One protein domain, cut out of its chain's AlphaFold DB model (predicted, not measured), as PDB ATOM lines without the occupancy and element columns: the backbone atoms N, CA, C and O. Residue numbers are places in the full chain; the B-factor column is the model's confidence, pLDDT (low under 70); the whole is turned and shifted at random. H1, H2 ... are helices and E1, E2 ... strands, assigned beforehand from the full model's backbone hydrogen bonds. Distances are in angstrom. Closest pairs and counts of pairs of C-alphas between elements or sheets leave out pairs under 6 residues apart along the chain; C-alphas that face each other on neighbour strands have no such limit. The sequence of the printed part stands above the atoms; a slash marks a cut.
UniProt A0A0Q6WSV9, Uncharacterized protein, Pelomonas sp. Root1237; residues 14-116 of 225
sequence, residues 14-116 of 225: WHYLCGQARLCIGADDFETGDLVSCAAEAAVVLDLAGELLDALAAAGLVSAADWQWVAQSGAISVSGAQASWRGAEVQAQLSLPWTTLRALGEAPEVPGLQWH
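AT A GLANCE: This is residues 14 to 116 of the 225 residues of an uncharacterized protein of Pelomonas sp. Root1237 (UniProt A0A0Q6WSV9). Picture one twisted wall of five strands with H1 laid across one face; H2 goes on from H1 and only grazes the wall, and H3 sits at the end of E5. A loop before H1 and the stretch after H3 reach to the two ends of the length, and residues 114 to 115 come back to pair with the edge strand E4. The 103 printed residues hold three named helices and five named strands, in the order E1 E2 H1 H2 E3 E4 E5 H3, and the class is mixed, helices and strands. The sheet runs E3 E1 E2 E5 E4, all antiparallel. The whole is compact, with a radius of gyration of the C-alphas of 13.4 A, yet elongated, 45 by 27 by 24 A.

IN THESE COORDINATES: Find C-alpha 14 at (-41.653, -16.967, -27.751), where E1 begins; it runs to residue 18, and E2, residues 21 to 27, is 20.1 A long. H1 is residues 39 to 48, 14.5 A, and H2 residues 50 to 58, 12.1 A. E3 is residues 68 to 70, E4 residues 81 to 86, 17.1 A, and E5 residues 90 to 96, 19.2 A. H3, residues 98 to 102, ends at C-alpha 102 (-29.820, -39.216, -38.560).

HOW THE PARTS SIT: Start with the hairpin E1 and E2, where N 16 and O 23 are 2.8 A apart. E2 and E5 are antiparallel, with N 24 and O 93 at 2.8 A. In the hairpin E4 and E5, look at N 83 and O 94, 2.9 A. E3 and E1 show N 17 and O 68 at 2.9 A. The sheet is twisted, its C-alphas up to 4.0 A off the best plane. H1 is on the sheet in two layers, a helix on one face of a sheet, at a height over the sheet of 6.9 A. It lies over E1, only just not over E2 as well, and runs across the strands at 81 degrees to E1 on the local plane; the closest C-alphas of H1 and E1 are those of Ala 42 and Trp 14, 6.2 A. E2, H1 H2 and E3 form a split strand-helix-strand unit, two strands that run the same way with E1 between them; its crossover is right-handed. H1 and H2 meet only through their link. H2 only grazes the sheet with residues 52 to 53, and H3 with residues 98 to 101. In H1, H2 and H3 every O i to N i+4 pair is within hydrogen-bond range.

THE WHOLE: The two C-alphas farthest apart, those of Asp 34 and Gly 105, are 45.4 A apart. The printed part has no cut, and the link E2 to H1 is long, with 11 residues. Mean pLDDT of the printed part is 81.2; look for values under 70 at residues 28 to 37, 64 to 65 and 72 to 78.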
ATOM      1  N   TRP A  14     -41.142 -16.989 -26.386       86.69
ATOM      2  CA  TRP A  14     -41.653 -16.967 -27.751       86.69
ATOM      3  C   TRP A  14     -41.373 -18.301 -28.433       86.69
ATOM      4  O   TRP A  14     -40.264 -18.827 -28.375       86.69
ATOM      5  N   HIS A  15     -42.383 -18.849 -29.099       88.06
ATOM      6  CA  HIS A  15     -42.302 -20.158 -29.734       88.06
ATOM      7  C   HIS A  15     -42.352 -20.015 -31.255       88.06
ATOM      8  O   HIS A  15     -43.219 -19.318 -31.783       88.06
ATOM      9  N   TYR A  16     -41.454 -20.714 -31.950       89.06
ATOM     10  CA  TYR A  16     -41.348 -20.729 -33.405       89.06
ATOM     11  C   TYR A  16     -41.276 -22.151 -33.946       89.06
ATOM     12  O   TYR A  16     -40.714 -23.050 -33.311       89.06
ATOM     13  N   LEU A  17     -41.816 -22.340 -35.147       88.75
ATOM     14  CA  LEU A  17     -41.807 -23.609 -35.867       88.75
ATOM     15  C   LEU A  17     -41.177 -23.442 -37.255       88.75
ATOM     16  O   LEU A  17     -41.462 -22.474 -37.955       88.75
ATOM     17  N   CYS A  18     -40.383 -24.427 -37.672       87.69
ATOM     18  CA  CYS A  18     -39.892 -24.582 -39.044       87.69
ATOM     19  C   CYS A  18     -40.069 -26.051 -39.460       87.69
ATOM     20  O   CYS A  18     -39.245 -26.921 -39.163       87.69
ATOM     21  N   GLY A  19     -41.200 -26.363 -40.098       86.31
ATOM     22  CA  GLY A  19     -41.601 -27.748 -40.348       86.31
ATOM     23  C   GLY A  19     -41.805 -28.511 -39.034       86.31
ATOM     24  O   GLY A  19     -42.716 -28.203 -38.271       86.31
ATOM     25  N   GLN A  20     -40.961 -29.513 -38.770       84.94
ATOM     26  CA  GLN A  20     -40.968 -30.267 -37.507       84.94
ATOM     27  C   GLN A  20     -39.949 -29.742 -36.478       84.94
ATOM     28  O   GLN A  20     -39.982 -30.177 -35.326       84.94
ATOM     29  N   ALA A  21     -39.060 -28.823 -36.873       88.12
ATOM     30  CA  ALA A  21     -38.150 -28.151 -35.953       88.12
ATOM     31  C   ALA A  21     -38.905 -27.116 -35.118       88.12
ATOM     32  O   ALA A  21     -39.864 -26.492 -35.586       88.12
ATOM     33  N   ARG A  22     -38.463 -26.935 -33.874       89.38
ATOM     34  CA  ARG A  22     -39.077 -26.009 -32.922       89.38
ATOM     35  C   ARG A  22     -38.023 -25.223 -32.181       89.38
ATOM     36  O   ARG A  22     -37.001 -25.784 -31.798       89.38
ATOM     37  N   LEU A  23     -38.319 -23.962 -31.926       90.00
ATOM     38  CA  LEU A  23     -37.453 -23.059 -31.191       90.00
ATOM     39  C   LEU A  23     -38.295 -22.333 -30.151       90.00
ATOM     40  O   LEU A  23     -39.304 -21.714 -30.476       90.00
ATOM     41  N   CYS A  24     -37.909 -22.460 -28.891       89.38
ATOM     42  CA  CYS A  24     -38.445 -21.677 -27.790       89.38
ATOM     43  C   CYS A  24     -37.375 -20.669 -27.400       89.38
ATOM     44  O   CYS A  24     -36.244 -21.070 -27.157       89.38
ATOM     45  N   ILE A  25     -37.708 -19.389 -27.357       88.62
ATOM     46  CA  ILE A  25     -36.763 -18.317 -27.071       88.62
ATOM     47  C   ILE A  25     -37.244 -17.580 -25.827       88.62
ATOM     48  O   ILE A  25     -38.407 -17.196 -25.767       88.62
ATOM     49  N   GLY A  26     -36.372 -17.396 -24.843       84.56
ATOM     50  CA  GLY A  26     -36.613 -16.566 -23.665       84.56
ATOM     51  C   GLY A  26     -35.549 -15.480 -23.564       84.56
ATOM     52  O   GLY A  26     -34.394 -15.715 -23.914       84.56
ATOM     53  N   ALA A  27     -35.919 -14.296 -23.089       73.56
ATOM     54  CA  ALA A  27     -34.966 -13.222 -22.822       73.56
ATOM     55  C   ALA A  27     -34.604 -13.209 -21.331       73.56
ATOM     56  O   ALA A  27     -35.496 -13.287 -20.487       73.56
ATOM     57  N   ASP A  28     -33.309 -13.137 -21.009       63.72
ATOM     58  CA  ASP A  28     -32.833 -13.215 -19.617       63.72
ATOM     59  C   ASP A  28     -33.003 -11.880 -18.859       63.72
ATOM     60  O   ASP A  28     -33.143 -11.910 -17.642       63.72
ATOM     61  N   ASP A  29     -33.069 -10.739 -19.564       54.78
ATOM     62  CA  ASP A  29     -33.095  -9.387 -18.967       54.78
ATOM     63  C   ASP A  29     -34.014  -8.383 -19.703       54.78
ATOM     64  O   ASP A  29     -33.946  -7.172 -19.484       54.78
ATOM     65  N   PHE A  30     -34.893  -8.848 -20.596       49.00
ATOM     66  CA  PHE A  30     -35.847  -7.950 -21.247       49.00
ATOM     67  C   PHE A  30     -37.025  -7.720 -20.295       49.00
ATOM     68  O   PHE A  30     -37.888  -8.586 -20.145       49.00
ATOM     69  N   GLU A  31     -37.080  -6.544 -19.655       45.06
ATOM     70  CA  GLU A  31     -38.296  -6.029 -19.012       45.06
ATOM     71  C   GLU A  31     -39.331  -5.699 -20.098       45.06
ATOM     72  O   GLU A  31     -39.726  -4.553 -20.319       45.06
ATOM     73  N   THR A  32     -39.798  -6.719 -20.818       44.78
ATOM     74  CA  THR A  32     -41.142  -6.637 -21.358       44.78
ATOM     75  C   THR A  32     -42.040  -6.494 -20.137       44.78
ATOM     76  O   THR A  32     -41.973  -7.351 -19.259       44.78
ATOM     77  N   GLY A  33     -42.824  -5.417 -20.031       48.62
ATOM     78  CA  GLY A  33     -43.873  -5.314 -19.009       48.62
ATOM     79  C   GLY A  33     -44.871  -6.478 -19.115       48.62
ATOM     80  O   GLY A  33     -44.579  -7.494 -19.735       48.62
ATOM     81  N   ASP A  34     -46.085  -6.340 -18.579       44.09
ATOM     82  CA  ASP A  34     -47.177  -7.292 -18.856       44.09
ATOM     83  C   ASP A  34     -47.570  -7.238 -20.355       44.09
ATOM     84  O   ASP A  34     -48.617  -6.716 -20.740       44.09
ATOM     85  N   LEU A  35     -46.686  -7.702 -21.234       46.62
ATOM     86  CA  LEU A  35     -46.820  -7.679 -22.674       46.62
ATOM     87  C   LEU A  35     -47.361  -9.035 -23.087       46.62
ATOM     88  O   LEU A  35     -46.736 -10.085 -22.954       46.62
ATOM     89  N   VAL A  36     -48.593  -8.989 -23.573       55.31
ATOM     90  CA  VAL A  36     -49.194 -10.085 -24.318       55.31
ATOM     91  C   VAL A  36     -48.287 -10.336 -25.517       55.31
ATOM     92  O   VAL A  36     -48.151  -9.438 -26.345       55.31
ATOM     93  N   SER A  37     -47.693 -11.530 -25.616       61.84
ATOM     94  CA  SER A  37     -46.796 -11.901 -26.715       61.84
ATOM     95  C   SER A  37     -47.422 -11.523 -28.061       61.84
ATOM     96  O   SER A  37     -48.381 -12.157 -28.511       61.84
ATOM     97  N   CYS A  38     -46.912 -10.460 -28.684       71.81
ATOM     98  CA  CYS A  38     -47.411  -9.964 -29.961       71.81
ATOM     99  C   CYS A  38     -46.433 -10.310 -31.092       71.81
ATOM    100  O   CYS A  38     -45.242 -10.522 -30.868       71.81
ATOM    101  N   ALA A  39     -46.929 -10.363 -32.330       75.88
ATOM    102  CA  ALA A  39     -46.122 -10.773 -33.483       75.88
ATOM    103  C   ALA A  39     -44.903  -9.859 -33.740       75.88
ATOM    104  O   ALA A  39     -43.897 -10.322 -34.269       75.88
ATOM    105  N   ALA A  40     -44.979  -8.579 -33.362       80.50
ATOM    106  CA  ALA A  40     -43.879  -7.632 -33.533       80.50
ATOM    107  C   ALA A  40     -42.711  -7.919 -32.574       80.50
ATOM    108  O   ALA A  40     -41.566  -7.970 -33.006       80.50
ATOM    109  N   GLU A  41     -42.998  -8.165 -31.293       79.94
ATOM    110  CA  GLU A  41     -41.983  -8.563 -30.307       79.94
ATOM    111  C   GLU A  41     -41.377  -9.920 -30.648       79.94
ATOM    112  O   GLU A  41     -40.172 -10.104 -30.517       79.94
ATOM    113  N   ALA A  42     -42.199 -10.848 -31.143       83.00
ATOM    114  CA  ALA A  42     -41.712 -12.127 -31.630       83.00
ATOM    115  C   ALA A  42     -40.660 -11.936 -32.741       83.00
ATOM    116  O   ALA A  42     -39.555 -12.461 -32.650       83.00
ATOM    117  N   ALA A  43     -40.947 -11.115 -33.754       85.38
ATOM    118  CA  ALA A  43     -39.974 -10.845 -34.814       85.38
ATOM    119  C   ALA A  43     -38.636 -10.318 -34.258       85.38
ATOM    120  O   ALA A  43     -37.587 -10.857 -34.597       85.38
ATOM    121  N   VAL A  44     -38.676  -9.358 -33.324       87.06
ATOM    122  CA  VAL A  44     -37.466  -8.822 -32.674       87.06
ATOM    123  C   VAL A  44     -36.694  -9.913 -31.927       87.06
ATOM    124  O   VAL A  44     -35.479 -10.016 -32.058       87.06
ATOM    125  N   VAL A  45     -37.383 -10.750 -31.151       86.56
ATOM    126  CA  VAL A  45     -36.743 -11.823 -30.377       86.56
ATOM    127  C   VAL A  45     -36.136 -12.901 -31.280       86.56
ATOM    128  O   VAL A  45     -35.098 -13.470 -30.946       86.56
ATOM    129  N   LEU A  46     -36.757 -13.180 -32.425       88.31
ATOM    130  CA  LEU A  46     -36.208 -14.100 -33.417       88.31
ATOM    131  C   LEU A  46     -34.938 -13.530 -34.066       88.31
ATOM    132  O   LEU A  46     -33.967 -14.269 -34.225       88.31
ATOM    133  N   ASP A  47     -34.914 -12.225 -34.354       88.75
ATOM    134  CA  ASP A  47     -33.732 -11.531 -34.882       88.75
ATOM    135  C   ASP A  47     -32.551 -11.576 -33.894       88.75
ATOM    136  O   ASP A  47     -31.407 -11.771 -34.308       88.75
ATOM    137  N   LEU A  48     -32.809 -11.491 -32.580       88.81
ATOM    138  CA  LEU A  48     -31.772 -11.657 -31.543       88.81
ATOM    139  C   LEU A  48     -31.130 -13.055 -31.552       88.81
ATOM    140  O   LEU A  48     -29.996 -13.218 -31.099       88.81
ATOM    141  N   ALA A  49     -31.829 -14.066 -32.070       89.62
ATOM    142  CA  ALA A  49     -31.298 -15.413 -32.261       89.62
ATOM    143  C   ALA A  49     -30.667 -15.622 -33.653       89.62
ATOM    144  O   ALA A  49     -30.335 -16.757 -33.995       89.62
ATOM    145  N   GLY A  50     -30.475 -14.563 -34.452       90.25
ATOM    146  CA  GLY A  50     -30.020 -14.643 -35.845       90.25
ATOM    147  C   GLY A  50     -28.752 -15.477 -36.056       90.25
ATOM    148  O   GLY A  50     -28.729 -16.328 -36.937       90.25
ATOM    149  N   GLU A  51     -27.746 -15.339 -35.185       90.69
ATOM    150  CA  GLU A  51     -26.506 -16.135 -35.264       90.69
ATOM    151  C   GLU A  51     -26.763 -17.647 -35.165       90.69
ATOM    152  O   GLU A  51     -26.154 -18.441 -35.887       90.69
ATOM    153  N   LEU A  52     -27.691 -18.058 -34.291       92.44
ATOM    154  CA  LEU A  52     -28.114 -19.453 -34.187       92.44
ATOM    155  C   LEU A  52     -28.831 -19.888 -35.467       92.44
ATOM    156  O   LEU A  52     -28.555 -20.973 -35.976       92.44
ATOM    157  N   LEU A  53     -29.749 -19.069 -35.986       91.88
ATOM    158  CA  LEU A  53     -30.534 -19.409 -37.176       91.88
ATOM    159  C   LEU A  53     -29.648 -19.574 -38.415       91.88
ATOM    160  O   LEU A  53     -29.795 -20.561 -39.140       91.88
ATOM    161  N   ASP A  54     -28.688 -18.669 -38.606       90.62
ATOM    162  CA  ASP A  54     -27.708 -18.723 -39.691       90.62
ATOM    163  C   ASP A  54     -26.837 -19.980 -39.588       90.62
ATOM    164  O   ASP A  54     -26.640 -20.690 -40.578       90.62
ATOM    165  N   ALA A  55     -26.364 -20.311 -38.382       91.25
ATOM    166  CA  ALA A  55     -25.566 -21.513 -38.156       91.25
ATOM    167  C   ALA A  55     -26.371 -22.807 -38.383       91.25
ATOM    168  O   ALA A  55     -25.860 -23.754 -38.983       91.25
ATOM    169  N   LEU A  56     -27.643 -22.857 -37.964       91.44
ATOM    170  CA  LEU A  56     -28.528 -24.003 -38.219       91.44
ATOM    171  C   LEU A  56     -28.797 -24.200 -39.717       91.44
ATOM    172  O   LEU A  56     -28.824 -25.340 -40.192       91.44
ATOM    173  N   ALA A  57     -28.981 -23.106 -40.460       89.75
ATOM    174  CA  ALA A  57     -29.151 -23.146 -41.908       89.75
ATOM    175  C   ALA A  57     -27.861 -23.595 -42.613       89.75
ATOM    176  O   ALA A  57     -27.908 -24.462 -43.487       89.75
ATOM    177  N   ALA A  58     -26.702 -23.073 -42.194       89.69
ATOM    178  CA  ALA A  58     -25.396 -23.472 -42.720       89.69
ATOM    179  C   ALA A  58     -25.092 -24.961 -42.470       89.69
ATOM    180  O   ALA A  58     -24.533 -25.628 -43.340       89.69
ATOM    181  N   ALA A  59     -25.523 -25.499 -41.324       88.19
ATOM    182  CA  ALA A  59     -25.413 -26.918 -40.987       88.19
ATOM    183  C   ALA A  59     -26.457 -27.814 -41.694       88.19
ATOM    184  O   ALA A  59     -26.474 -29.024 -41.478       88.19
ATOM    185  N   GLY A  60     -27.356 -27.245 -42.510       87.06
ATOM    186  CA  GLY A  60     -28.397 -27.990 -43.226       87.06
ATOM    187  C   GLY A  60     -29.472 -28.609 -42.321       87.06
ATOM    188  O   GLY A  60     -30.196 -29.507 -42.751       87.06
ATOM    189  N   LEU A  61     -29.579 -28.152 -41.070       86.94
ATOM    190  CA  LEU A  61     -30.497 -28.697 -40.062       86.94
ATOM    191  C   LEU A  61     -31.930 -28.200 -40.233       86.94
ATOM    192  O   LEU A  61     -32.893 -28.900 -39.915       86.94
ATOM    193  N   VAL A  62     -32.065 -26.982 -40.737       82.94
ATOM    194  CA  VAL A  62     -33.336 -26.374 -41.108       82.94
ATOM    195  C   VAL A  62     -33.196 -25.850 -42.526       82.94
ATOM    196  O   VAL A  62     -32.175 -25.268 -42.893       82.94
ATOM    197  N   SER A  63     -34.212 -26.079 -43.355       70.88
ATOM    198  CA  SER A  63     -34.308 -25.347 -44.615       70.88
ATOM    199  C   SER A  63     -34.392 -23.857 -44.303       70.88
ATOM    200  O   SER A  63     -34.981 -23.503 -43.286       70.88
ATOM    201  N   ALA A  64     -33.933 -22.994 -45.209       57.28
ATOM    202  CA  ALA A  64     -34.080 -21.536 -45.117       57.28
ATOM    203  C   ALA A  64     -35.547 -21.025 -45.069       57.28
ATOM    204  O   ALA A  64     -35.794 -19.849 -45.293       57.28
ATOM    205  N   ALA A  65     -36.527 -21.905 -44.842       57.91
ATOM    206  CA  ALA A  65     -37.934 -21.577 -44.713       57.91
ATOM    207  C   ALA A  65     -38.197 -20.850 -43.387       57.91
ATOM    208  O   ALA A  65     -37.807 -21.319 -42.317       57.91
ATOM    209  N   ASP A  66     -38.879 -19.714 -43.506       74.19
ATOM    210  CA  ASP A  66     -39.113 -18.727 -42.459       74.19
ATOM    211  C   ASP A  66     -39.750 -19.346 -41.210       74.19
ATOM    212  O   ASP A  66     -40.866 -19.872 -41.241       74.19
ATOM    213  N   TRP A  67     -39.031 -19.265 -40.095       86.69
ATOM    214  CA  TRP A  67     -39.532 -19.614 -38.774       86.69
ATOM    215  C   TRP A  67     -40.856 -18.893 -38.489       86.69
ATOM    216  O   TRP A  67     -40.945 -17.669 -38.544       86.69
ATOM    217  N   GLN A  68     -41.896 -19.656 -38.159       87.25
ATOM    218  CA  GLN A  68     -43.232 -19.121 -37.915       87.25
ATOM    219  C   GLN A  68     -43.486 -19.000 -36.422       87.25
ATOM    220  O   GLN A  68     -43.485 -20.006 -35.713       87.25
ATOM    221  N   TRP A  69     -43.742 -17.778 -35.958       87.69
ATOM    222  CA  TRP A  69     -44.189 -17.540 -34.590       87.69
ATOM    223  C   TRP A  69     -45.548 -18.200 -34.332       87.69
ATOM    224  O   TRP A  69     -46.470 -18.103 -35.147       87.69
ATOM    225  N   VAL A  70     -45.689 -18.827 -33.164       84.38
ATOM    226  CA  VAL A  70     -46.954 -19.376 -32.676       84.38
ATOM    227  C   VAL A  70     -47.277 -18.813 -31.295       84.38
ATOM    228  O   VAL A  70     -46.479 -18.883 -30.365       84.38
ATOM    229  N   ALA A  71     -48.495 -18.297 -31.138       71.81
ATOM    230  CA  ALA A  71     -48.981 -17.701 -29.891       71.81
ATOM    231  C   ALA A  71     -49.268 -18.726 -28.769       71.81
ATOM    232  O   ALA A  71     -49.843 -18.379 -27.740       71.81
ATOM    233  N   GLN A  72     -48.982 -20.012 -28.990       68.94
ATOM    234  CA  GLN A  72     -49.555 -21.089 -28.193       68.94
ATOM    235  C   GLN A  72     -48.819 -21.281 -26.859       68.94
ATOM    236  O   GLN A  72     -47.670 -21.713 -26.824       68.94
ATOM    237  N   SER A  73     -49.538 -21.048 -25.761       52.81
ATOM    238  CA  SER A  73     -49.181 -21.423 -24.394       52.81
ATOM    239  C   SER A  73     -49.690 -22.839 -24.095       52.81
ATOM    240  O   SER A  73     -50.777 -23.061 -23.565       52.81
ATOM    241  N   GLY A  74     -48.920 -23.845 -24.493       52.91
ATOM    242  CA  GLY A  74     -49.217 -25.242 -24.188       52.91
ATOM    243  C   GLY A  74     -47.959 -26.090 -24.268       52.91
ATOM    244  O   GLY A  74     -47.006 -25.715 -24.944       52.91
ATOM    245  N   ALA A  75     -47.943 -27.232 -23.577       49.62
ATOM    246  CA  ALA A  75     -46.850 -28.196 -23.667       49.62
ATOM    247  C   ALA A  75     -46.817 -28.794 -25.081       49.62
ATOM    248  O   ALA A  75     -47.409 -29.838 -25.357       49.62
ATOM    249  N   ILE A  76     -46.164 -28.092 -26.005       53.66
ATOM    250  CA  ILE A  76     -45.916 -28.567 -27.357       53.66
ATOM    251  C   ILE A  76     -45.009 -29.797 -27.215       53.66
ATOM    252  O   ILE A  76     -43.824 -29.673 -26.924       53.66
ATOM    253  N   SER A  77     -45.595 -30.993 -27.347       56.44
ATOM    254  CA  SER A  77     -44.955 -32.297 -27.105       56.44
ATOM    255  C   SER A  77     -43.576 -32.382 -27.749       56.44
ATOM    256  O   SER A  77     -43.515 -32.531 -28.966       56.44
ATOM    257  N   VAL A  78     -42.492 -32.302 -26.974       62.47
ATOM    258  CA  VAL A  78     -41.112 -32.161 -27.471       62.47
ATOM    259  C   VAL A  78     -40.634 -33.451 -28.151       62.47
ATOM    260  O   VAL A  78     -39.966 -34.291 -27.556       62.47
ATOM    261  N   SER A  79     -41.044 -33.649 -29.401       70.25
ATOM    262  CA  SER A  79     -40.662 -34.790 -30.223       70.25
ATOM    263  C   SER A  79     -39.371 -34.456 -30.960       70.25
ATOM    264  O   SER A  79     -39.402 -33.710 -31.936       70.25
ATOM    265  N   GLY A  80     -38.246 -34.996 -30.500       86.62
ATOM    266  CA  GLY A  80     -36.958 -34.789 -31.156       86.62
ATOM    267  C   GLY A  80     -35.790 -34.695 -30.185       86.62
ATOM    268  O   GLY A  80     -35.971 -34.782 -28.968       86.62
ATOM    269  N   ALA A  81     -34.598 -34.494 -30.740       91.31
ATOM    270  CA  ALA A  81     -33.422 -34.126 -29.966       91.31
ATOM    271  C   ALA A  81     -33.581 -32.703 -29.448       91.31
ATOM    272  O   ALA A  81     -34.126 -31.847 -30.147       91.31
ATOM    273  N   GLN A  82     -33.096 -32.454 -28.237       92.75
ATOM    274  CA  GLN A  82     -33.179 -31.149 -27.597       92.75
ATOM    275  C   GLN A  82     -31.789 -30.552 -27.450       92.75
ATOM    276  O   GLN A  82     -30.841 -31.262 -27.113       92.75
ATOM    277  N   ALA A  83     -31.687 -29.251 -27.668       92.88
ATOM    278  CA  ALA A  83     -30.500 -28.476 -27.370       92.88
ATOM    279  C   ALA A  83     -30.873 -27.151 -26.716       92.88
ATOM    280  O   ALA A  83     -31.955 -26.609 -26.939       92.88
ATOM    281  N   SER A  84     -29.944 -26.617 -25.939       94.00
ATOM    282  CA  SER A  84     -29.973 -25.238 -25.469       94.00
ATOM    283  C   SER A  84     -28.895 -24.428 -26.171       94.00
ATOM    284  O   SER A  84     -27.803 -24.926 -26.436       94.00
ATOM    285  N   TRP A  85     -29.191 -23.167 -26.424       94.12
ATOM    286  CA  TRP A  85     -28.268 -22.181 -26.953       94.12
ATOM    287  C   TRP A  85     -28.411 -20.894 -26.147       94.12
ATOM    288  O   TRP A  85     -29.506 -20.569 -25.682       94.12
ATOM    289  N   ARG A  86     -27.312 -20.167 -25.967       90.94
ATOM    290  CA  ARG A  86     -27.308 -18.897 -25.243       90.94
ATOM    291  C   ARG A  86     -26.533 -17.852 -26.031       90.94
ATOM    292  O   ARG A  86     -25.335 -18.024 -26.254       90.94
ATOM    293  N   GLY A  87     -27.231 -16.790 -26.410       86.44
ATOM    294  CA  GLY A  87     -26.666 -15.561 -26.950       86.44
ATOM    295  C   GLY A  87     -26.435 -14.522 -25.853       86.44
ATOM    296  O   GLY A  87     -26.564 -14.808 -24.663       86.44
ATOM    297  N   ALA A  88     -26.095 -13.300 -26.261       84.81
ATOM    298  CA  ALA A  88     -25.804 -12.209 -25.330       84.81
ATOM    299  C   ALA A  88     -27.035 -11.767 -24.515       84.81
ATOM    300  O   ALA A  88     -26.920 -11.545 -23.315       84.81
ATOM    301  N   GLU A  89     -28.199 -11.668 -25.161       84.38
ATOM    302  CA  GLU A  89     -29.428 -11.105 -24.572       84.38
ATOM    303  C   GLU A  89     -30.578 -12.121 -24.508       84.38
ATOM    304  O   GLU A  89     -31.671 -11.831 -24.020       84.38
ATOM    305  N   VAL A  90     -30.345 -13.330 -25.023       86.81
ATOM    306  CA  VAL A  90     -31.404 -14.297 -25.279       86.81
ATOM    307  C   VAL A  90     -30.915 -15.730 -25.098       86.81
ATOM    308  O   VAL A  90     -29.777 -16.072 -25.427       86.81
ATOM    309  N   GLN A  91     -31.789 -16.590 -24.595       89.94
ATOM    310  CA  GLN A  91     -31.594 -18.031 -24.523       89.94
ATOM    311  C   GLN A  91     -32.621 -18.736 -25.402       89.94
ATOM    312  O   GLN A  91     -33.779 -18.330 -25.484       89.94
ATOM    313  N   ALA A  92     -32.202 -19.814 -26.053       89.69
ATOM    314  CA  ALA A  92     -33.065 -20.597 -26.913       89.69
ATOM    315  C   ALA A  92     -32.999 -22.085 -26.568       89.69
ATOM    316  O   ALA A  92     -31.933 -22.643 -26.316       89.69
ATOM    317  N   GLN A  93     -34.149 -22.744 -26.597       92.00
ATOM    318  CA  GLN A  93     -34.279 -24.190 -26.571       92.00
ATOM    319  C   GLN A  93     -34.735 -24.662 -27.950       92.00
ATOM    320  O   GLN A  93     -35.833 -24.340 -28.410       92.00
ATOM    321  N   LEU A  94     -33.880 -25.436 -28.604       91.56
ATOM    322  CA  LEU A  94     -34.106 -26.014 -29.918       91.56
ATOM    323  C   LEU A  94     -34.582 -27.461 -29.767       91.56
ATOM    324  O   LEU A  94     -34.020 -28.233 -28.991       91.56
ATOM    325  N   SER A  95     -35.581 -27.848 -30.553       91.94
ATOM    326  CA  SER A  95     -35.950 -29.243 -30.760       91.94
ATOM    327  C   SER A  95     -35.894 -29.576 -32.246       91.94
ATOM    328  O   SER A  95     -36.586 -28.943 -33.045       91.94
ATOM    329  N   LEU A  96     -35.071 -30.564 -32.613       90.94
ATOM    330  CA  LEU A  96     -34.931 -31.036 -33.992       90.94
ATOM    331  C   LEU A  96     -35.419 -32.481 -34.154       90.94
ATOM    332  O   LEU A  96     -35.203 -33.305 -33.261       90.94
ATOM    333  N   PRO A  97     -36.023 -32.835 -35.303       89.25
ATOM    334  CA  PRO A  97     -36.436 -34.207 -35.575       89.25
ATOM    335  C   PRO A  97     -35.247 -35.168 -35.579       89.25
ATOM    336  O   PRO A  97     -34.213 -34.893 -36.190       89.25
ATOM    337  N   TRP A  98     -35.426 -36.346 -34.975       89.25
ATOM    338  CA  TRP A  98     -34.416 -37.410 -34.991       89.25
ATOM    339  C   TRP A  98     -34.001 -37.779 -36.417       89.25
ATOM    340  O   TRP A  98     -32.817 -37.911 -36.696       89.25
ATOM    341  N   THR A  99     -34.962 -37.861 -37.342       87.56
ATOM    342  CA  THR A  99     -34.718 -38.177 -38.756       87.56
ATOM    343  C   THR A  99     -33.789 -37.178 -39.437       87.56
ATOM    344  O   THR A  99     -32.968 -37.579 -40.255       87.56
ATOM    345  N   THR A 100     -33.892 -35.892 -39.090       88.69
ATOM    346  CA  THR A 100     -33.022 -34.844 -39.633       88.69
ATOM    347  C   THR A 100     -31.589 -35.046 -39.164       88.69
ATOM    348  O   THR A 100     -30.673 -35.030 -39.977       88.69
ATOM    349  N   LEU A 101     -31.390 -35.316 -37.870       90.19
ATOM    350  CA  LEU A 101     -30.055 -35.563 -37.323       90.19
ATOM    351  C   LEU A 101     -29.456 -36.872 -37.846       90.19
ATOM    352  O   LEU A 101     -28.283 -36.915 -38.189       90.19
ATOM    353  N   ARG A 102     -30.261 -37.929 -37.993       88.44
ATOM    354  CA  ARG A 102     -29.820 -39.216 -38.560       88.44
ATOM    355  C   ARG A 102     -29.365 -39.130 -40.010       88.44
ATOM    356  O   ARG A 102     -28.577 -39.969 -40.436       88.44
ATOM    357  N   ALA A 103     -29.876 -38.163 -40.768       87.81
ATOM    358  CA  ALA A 103     -29.441 -37.933 -42.139       87.81
ATOM    359  C   ALA A 103     -28.019 -37.344 -42.215       87.81
ATOM    360  O   ALA A 103     -27.407 -37.378 -43.282       87.81
ATOM    361  N   LEU A 104     -27.484 -36.831 -41.101       87.19
ATOM    362  CA  LEU A 104     -26.132 -36.293 -41.028       87.19
ATOM    363  C   LEU A 104     -25.125 -37.415 -40.791       87.19
ATOM    364  O   LEU A 104     -25.275 -38.232 -39.879       87.19
ATOM    365  N   GLY A 105     -24.056 -37.415 -41.585       83.62
ATOM    366  CA  GLY A 105     -22.943 -38.349 -41.411       83.62
ATOM    367  C   GLY A 105     -22.068 -38.045 -40.191       83.62
ATOM    368  O   GLY A 105     -21.398 -38.943 -39.690       83.62
ATOM    369  N   GLU A 106     -22.094 -36.808 -39.696       89.00
ATOM    370  CA  GLU A 106     -21.277 -36.328 -38.581       89.00
ATOM    371  C   GLU A 106     -22.037 -35.309 -37.725       89.00
ATOM    372  O   GLU A 106     -23.114 -34.839 -38.101       89.00
ATOM    373  N   ALA A 107     -21.485 -34.995 -36.551       89.31
ATOM    374  CA  ALA A 107     -22.093 -34.043 -35.633       89.31
ATOM    375  C   ALA A 107     -22.091 -32.631 -36.243       89.31
ATOM    376  O   ALA A 107     -21.036 -32.171 -36.678       89.31
ATOM    377  N   PRO A 108     -23.233 -31.920 -36.262       89.88
ATOM    378  CA  PRO A 108     -23.289 -30.580 -36.824       89.88
ATOM    379  C   PRO A 108     -22.528 -29.590 -35.939       89.88
ATOM    380  O   PRO A 108     -22.756 -29.517 -34.728       89.88
ATOM    381  N   GLU A 109     -21.668 -28.781 -36.552       88.38
ATOM    382  CA  GLU A 109     -20.967 -27.694 -35.870       88.38
ATOM    383  C   GLU A 109     -21.857 -26.446 -35.808       88.38
ATOM    384  O   GLU A 109     -21.952 -25.676 -36.762       88.38
ATOM    385  N   VAL A 110     -22.522 -26.239 -34.670       90.44
ATOM    386  CA  VAL A 110     -23.341 -25.045 -34.407       90.44
ATOM    387  C   VAL A 110     -22.781 -24.328 -33.170       90.44
ATOM    388  O   VAL A 110     -22.885 -24.864 -32.063       90.44
ATOM    389  N   PRO A 111     -22.168 -23.136 -33.315       88.94
ATOM    390  CA  PRO A 111     -21.535 -22.429 -32.204       88.94
ATOM    391  C   PRO A 111     -22.484 -22.165 -31.030       88.94
ATOM    392  O   PRO A 111     -23.593 -21.664 -31.199       88.94
ATOM    393  N   GLY A 112     -22.037 -22.503 -29.818       88.94
ATOM    394  CA  GLY A 112     -22.800 -22.286 -28.584       88.94
ATOM    395  C   GLY A 112     -23.995 -23.226 -28.383       88.94
ATOM    396  O   GLY A 112     -24.622 -23.170 -27.324       88.94
ATOM    397  N   LEU A 113     -24.310 -24.098 -29.350       92.56
ATOM    398  CA  LEU A 113     -25.387 -25.076 -29.227       92.56
ATOM    399  C   LEU A 113     -24.924 -26.248 -28.355       92.56
ATOM    400  O   LEU A 113     -23.900 -26.876 -28.617       92.56
ATOM    401  N   GLN A 114     -25.696 -26.556 -27.320       93.50
ATOM    402  CA  GLN A 114     -25.415 -27.636 -26.380       93.50
ATOM    403  C   GLN A 114     -26.542 -28.658 -26.426       93.50
ATOM    404  O   GLN A 114     -27.653 -28.396 -25.960       93.50
ATOM    405  N   TRP A 115     -26.252 -29.835 -26.979       93.06
ATOM    406  CA  TRP A 115     -27.197 -30.945 -27.024       93.06
ATOM    407  C   TRP A 115     -27.447 -31.526 -25.635       93.06
ATOM    408  O   TRP A 115     -26.528 -31.750 -24.847       93.06
ATOM    409  N   HIS A 116     -28.713 -31.796 -25.332       93.06
ATOM    410  CA  HIS A 116     -29.109 -32.422 -24.079       93.06
ATOM    411  C   HIS A 116     -28.907 -33.933 -24.152       93.06
ATOM    412  O   HIS A 116     -29.129 -34.578 -25.183       93.06
TER     413      HIS A 116